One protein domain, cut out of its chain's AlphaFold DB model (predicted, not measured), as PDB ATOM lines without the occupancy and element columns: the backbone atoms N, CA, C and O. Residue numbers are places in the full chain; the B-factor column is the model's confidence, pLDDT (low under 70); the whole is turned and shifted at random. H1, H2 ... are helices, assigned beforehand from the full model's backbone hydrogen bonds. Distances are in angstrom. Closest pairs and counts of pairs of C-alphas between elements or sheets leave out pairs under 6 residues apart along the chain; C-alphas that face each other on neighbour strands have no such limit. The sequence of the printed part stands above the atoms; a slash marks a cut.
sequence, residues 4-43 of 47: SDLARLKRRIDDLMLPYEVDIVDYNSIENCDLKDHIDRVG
ATOM      1  N   SER A   4     159.917 160.726 170.921       91.31
ATOM      2  CA  SER A   4     160.847 159.642 170.593       91.31
ATOM      3  C   SER A   4     160.364 158.277 171.090       91.31
ATOM      4  O   SER A   4     160.581 157.267 170.417       91.31
ATOM      5  N   ASP A   5     159.682 158.230 172.237       92.31
ATOM      6  CA  ASP A   5     159.104 156.995 172.766       92.31
ATOM      7  C   ASP A   5     157.930 156.506 171.908       92.31
ATOM      8  O   ASP A   5     157.899 155.325 171.559       92.31
ATOM      9  N   LEU A   6     157.025 157.410 171.500       92.81
ATOM     10  CA  LEU A   6     155.927 157.106 170.568       92.81
ATOM     11  C   LEU A   6     156.462 156.552 169.244       92.81
ATOM     12  O   LEU A   6     156.053 155.480 168.806       92.81
ATOM     13  N   ALA A   7     157.430 157.242 168.637       92.50
ATOM     14  CA  ALA A   7     158.016 156.841 167.360       92.50
ATOM     15  C   ALA A   7     158.748 155.489 167.440       92.50
ATOM     16  O   ALA A   7     158.775 154.721 166.477       92.50
ATOM     17  N   ARG A   8     159.371 155.177 168.581       95.00
ATOM     18  CA  ARG A   8     159.991 153.867 168.810       95.00
ATOM     19  C   ARG A   8     158.941 152.770 168.967       95.00
ATOM     20  O   ARG A   8     159.152 151.681 168.445       95.00
ATOM     21  N   LEU A   9     157.841 153.037 169.670       93.81
ATOM     22  CA  LEU A   9     156.761 152.067 169.834       93.81
ATOM     23  C   LEU A   9     156.053 151.790 168.506       93.81
ATOM     24  O   LEU A   9     155.894 150.625 168.163       93.81
ATOM     25  N   LYS A  10     155.724 152.835 167.736       93.44
ATOM     26  CA  LYS A  10     155.089 152.713 166.416       93.44
ATOM     27  C   LYS A  10     155.893 151.805 165.486       93.44
ATOM     28  O   LYS A  10     155.370 150.791 165.049       93.44
ATOM     29  N   ARG A  11     157.200 152.061 165.343       94.25
ATOM     30  CA  ARG A  11     158.099 151.194 164.558       94.25
ATOM     31  C   ARG A  11     158.055 149.729 164.990       94.25
ATOM     32  O   ARG A  11     157.981 148.851 164.147       94.25
ATOM     33  N   ARG A  12     158.057 149.461 166.299       95.50
ATOM     34  CA  ARG A  12     157.987 148.083 166.810       95.50
ATOM     35  C   ARG A  12     156.661 147.398 166.497       95.50
ATOM     36  O   ARG A  12     156.662 146.180 166.392       95.50
ATOM     37  N   ILE A  13     155.555 148.139 166.420       94.12
ATOM     38  CA  ILE A  13     154.260 147.587 166.003       94.12
ATOM     39  C   ILE A  13     154.248 147.355 164.493       94.12
ATOM     40  O   ILE A  13     153.814 146.294 164.060       94.12
ATOM     41  N   ASP A  14     154.775 148.294 163.710       92.44
ATOM     42  CA  ASP A  14     154.879 148.157 162.254       92.44
ATOM     43  C   ASP A  14     155.728 146.927 161.871       92.44
ATOM     44  O   ASP A  14     155.359 146.164 160.977       92.44
ATOM     45  N   ASP A  15     156.805 146.659 162.621       95.50
ATOM     46  CA  ASP A  15     157.657 145.472 162.466       95.50
ATOM     47  C   ASP A  15     156.915 144.143 162.726       95.50
ATOM     48  O   ASP A  15     157.366 143.090 162.275       95.50
ATOM     49  N   LEU A  16     155.770 144.156 163.426       94.69
ATOM     50  CA  LEU A  16     154.935 142.959 163.610       94.69
ATOM     51  C   LEU A  16     154.181 142.567 162.331       94.69
ATOM     52  O   LEU A  16     153.571 141.499 162.308       94.69
ATOM     53  N   MET A  17     154.205 143.413 161.291       91.81
ATOM     54  CA  MET A  17     153.526 143.200 160.007       91.81
ATOM     55  C   MET A  17     152.063 142.773 160.184       91.81
ATOM     56  O   MET A  17     151.572 141.853 159.521       91.81
ATOM     57  N   LEU A  18     151.368 143.421 161.121       92.62
ATOM     58  CA  LEU A  18     149.954 143.161 161.355       92.62
ATOM     59  C   LEU A  18     149.156 143.501 160.086       92.62
ATOM     60  O   LEU A  18     149.485 144.458 159.384       92.62
ATOM     61  N   PRO A  19     148.058 142.783 159.802       95.50
ATOM     62  CA  PRO A  19     147.186 143.105 158.672       95.50
ATOM     63  C   PRO A  19     146.382 144.404 158.882       95.50
ATOM     64  O   PRO A  19     145.561 144.756 158.039       95.50
ATOM     65  N   TYR A  20     146.595 145.095 160.005       92.88
ATOM     66  CA  TYR A  20     145.935 146.338 160.383       92.88
ATOM     67  C   TYR A  20     146.979 147.389 160.740       92.88
ATOM     68  O   TYR A  20     147.984 147.077 161.380       92.88
ATOM     69  N   GLU A  21     146.698 148.640 160.386       90.50
ATOM     70  CA  GLU A  21     147.472 149.782 160.857       90.50
ATOM     71  C   GLU A  21     147.014 150.170 162.266       90.50
ATOM     72  O   GLU A  21     145.814 150.234 162.552       90.50
ATOM     73  N   VAL A  22     147.974 150.412 163.156       92.00
ATOM     74  CA  VAL A  22     147.712 150.804 164.541       92.00
ATOM     75  C   VAL A  22     148.204 152.227 164.741       92.00
ATOM     76  O   VAL A  22     149.401 152.499 164.646       92.00
ATOM     77  N   ASP A  23     147.280 153.131 165.061       92.00
ATOM     78  CA  ASP A  23     147.640 154.478 165.485       92.00
ATOM     79  C   ASP A  23     147.851 154.534 167.003       92.00
ATOM     80  O   ASP A  23     147.122 153.908 167.778       92.00
ATOM     81  N   ILE A  24     148.872 155.276 167.427       91.12
ATOM     82  CA  ILE A  24     149.273 155.396 168.828       91.12
ATOM     83  C   ILE A  24     149.420 156.872 169.161       91.12
ATOM     84  O   ILE A  24     150.238 157.580 168.573       91.12
ATOM     85  N   VAL A  25     148.686 157.307 170.178       90.69
ATOM     86  CA  VAL A  25     148.700 158.685 170.668       90.69
ATOM     87  C   VAL A  25     148.951 158.712 172.174       90.69
ATOM     88  O   VAL A  25     148.571 157.785 172.892       90.69
ATOM     89  N   ASP A  26     149.598 159.769 172.672       91.50
ATOM     90  CA  ASP A  26     149.694 159.998 174.118       91.50
ATOM     91  C   ASP A  26     148.343 160.529 174.613       91.50
ATOM     92  O   ASP A  26     147.933 161.642 174.288       91.50
ATOM     93  N   TYR A  27     147.637 159.725 175.407       92.38
ATOM     94  CA  TYR A  27     146.333 160.100 175.959       92.38
ATOM     95  C   TYR A  27     146.383 161.431 176.721       92.38
ATOM     96  O   TYR A  27     145.460 162.244 176.648       92.38
ATOM     97  N   ASN A  28     147.488 161.701 177.424       91.94
ATOM     98  CA  ASN A  28     147.609 162.908 178.233       91.94
ATOM     99  C   ASN A  28     147.715 164.169 177.377       91.94
ATOM    100  O   ASN A  28     147.244 165.216 177.817       91.94
ATOM    101  N   SER A  29     148.261 164.067 176.160       92.19
ATOM    102  CA  SER A  29     148.386 165.203 175.242       92.19
ATOM    103  C   SER A  29     147.096 165.539 174.493       92.19
ATOM    104  O   SER A  29     147.074 166.515 173.752       92.19
ATOM    105  N   ILE A  30     146.023 164.752 174.642       93.75
ATOM    106  CA  ILE A  30     144.728 165.071 174.029       93.75
ATOM    107  C   ILE A  30     144.097 166.245 174.796       93.75
ATOM    108  O   ILE A  30     143.748 166.113 175.967       93.75
ATOM    109  N   GLU A  31     143.939 167.402 174.158       96.12
ATOM    110  CA  GLU A  31     143.353 168.592 174.802       96.12
ATOM    111  C   GLU A  31     141.817 168.584 174.799       96.12
ATOM    112  O   GLU A  31     141.183 169.251 175.610       96.12
ATOM    113  N   ASN A  32     141.206 167.806 173.904       96.81
ATOM    114  CA  ASN A  32     139.758 167.711 173.795       96.81
ATOM    115  C   ASN A  32     139.179 166.820 174.912       96.81
ATOM    116  O   ASN A  32     139.314 165.593 174.869       96.81
ATOM    117  N   CYS A  33     138.526 167.446 175.895       94.88
ATOM    118  CA  CYS A  33     137.898 166.756 177.023       94.88
ATOM    119  C   CYS A  33     136.770 165.806 176.593       94.88
ATOM    120  O   CYS A  33     136.728 164.682 177.078       94.88
ATOM    121  N   ASP A  34     135.924 166.191 175.634       97.31
ATOM    122  CA  ASP A  34     134.820 165.338 175.166       97.31
ATOM    123  C   ASP A  34     135.338 164.046 174.512       97.31
ATOM    124  O   ASP A  34     134.753 162.969 174.653       97.31
ATOM    125  N   LEU A  35     136.469 164.137 173.803       95.44
ATOM    126  CA  LEU A  35     137.138 162.978 173.218       95.44
ATOM    127  C   LEU A  35     137.713 162.061 174.303       95.44
ATOM    128  O   LEU A  35     137.556 160.843 174.208       95.44
ATOM    129  N   LYS A  36     138.352 162.633 175.328       96.25
ATOM    130  CA  LYS A  36     138.846 161.883 176.492       96.25
ATOM    131  C   LYS A  36     137.707 161.146 177.198       96.25
ATOM    132  O   LYS A  36     137.775 159.928 177.338       96.25
ATOM    133  N   ASP A  37     136.611 161.838 177.495       97.44
ATOM    134  CA  ASP A  37     135.425 161.252 178.129       97.44
ATOM    135  C   ASP A  37     134.820 160.122 177.284       97.44
ATOM    136  O   ASP A  37     134.387 159.087 177.804       97.44
ATOM    137  N   HIS A  38     134.805 160.280 175.957       96.88
ATOM    138  CA  HIS A  38     134.371 159.220 175.056       96.88
ATOM    139  C   HIS A  38     135.284 157.992 175.154       96.88
ATOM    140  O   HIS A  38     134.778 156.879 175.321       96.88
ATOM    141  N   ILE A  39     136.604 158.185 175.076       95.44
ATOM    142  CA  ILE A  39     137.601 157.112 175.193       95.44
ATOM    143  C   ILE A  39     137.464 156.399 176.542       95.44
ATOM    144  O   ILE A  39     137.438 155.173 176.565       95.44
ATOM    145  N   ASP A  40     137.301 157.126 177.645       95.38
ATOM    146  CA  ASP A  40     137.157 156.531 178.978       95.38
ATOM    147  C   ASP A  40     135.869 155.706 179.117       95.38
ATOM    148  O   ASP A  40     135.844 154.688 179.813       95.38
ATOM    149  N   ARG A  41     134.800 156.102 178.418       97.31
ATOM    150  CA  ARG A  41     133.506 155.410 178.459       97.31
ATOM    151  C   ARG A  41     133.452 154.150 177.595       97.31
ATOM    152  O   ARG A  41     132.804 153.185 177.998       97.31
ATOM    153  N   VAL A  42     134.036 154.163 176.393       97.25
ATOM    154  CA  VAL A  42     133.916 153.042 175.427       97.25
ATOM    155  C   VAL A  42     135.222 152.299 175.158       97.25
ATOM    156  O   VAL A  42     135.206 151.229 174.545       97.25
ATOM    157  N   GLY A  43     136.350 152.849 175.599       93.62
ATOM    158  CA  GLY A  43     137.672 152.264 175.440       93.62
ATOM    159  C   GLY A  43     137.813 150.952 176.206       93.62
ATOM    160  O   GLY A  43     137.200 150.727 177.251       93.62
TER     161      GLY A  43
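Overview. This is residues 4 to 43 of the 47 residues of an uncharacterized protein of Desulfamplus magnetovallimortis (UniProt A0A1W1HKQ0). Two short helices, H1 and H2, lie at opposite ends of a flat, open shape and do not pack on each other. Between them a long link turns near Pro 19, runs slantwise through the middle and turns again near Asn 28 before H2. The printed part has 40 residues with two named helices, H1 then H2, and no named strand. It is all helix by class and loose, with a radius of gyration of the C-alphas of 12.6 A and spans of 33 by 24 by 10 A.

Along the chain. H1, residues 4 to 14, begins at C-alpha 4 at (160.847, 159.642, 170.593) and is 15.4 A long from first to last C-alpha. H2, residues 33 to 42, is 14.4 A long and ends at C-alpha 42 at (133.916, 153.042, 175.427).

Arrangement. H1 and H2 are apart, with no C-alpha of the one within 8 A of the other. In both helices every O i to N i+4 pair is within hydrogen-bond range.

Size, cuts and confidence. The C-alphas of Met 17 and Cys 33, the two farthest apart, are 33.0 A apart. The link from H1 to H2, 18 residues, is long. Residues 15 to 20 stand free, as do residues 29 to 35, of which 33 to 35 belong to H2. The printed part has no cut, and no printed residue is under 70 in pLDDT.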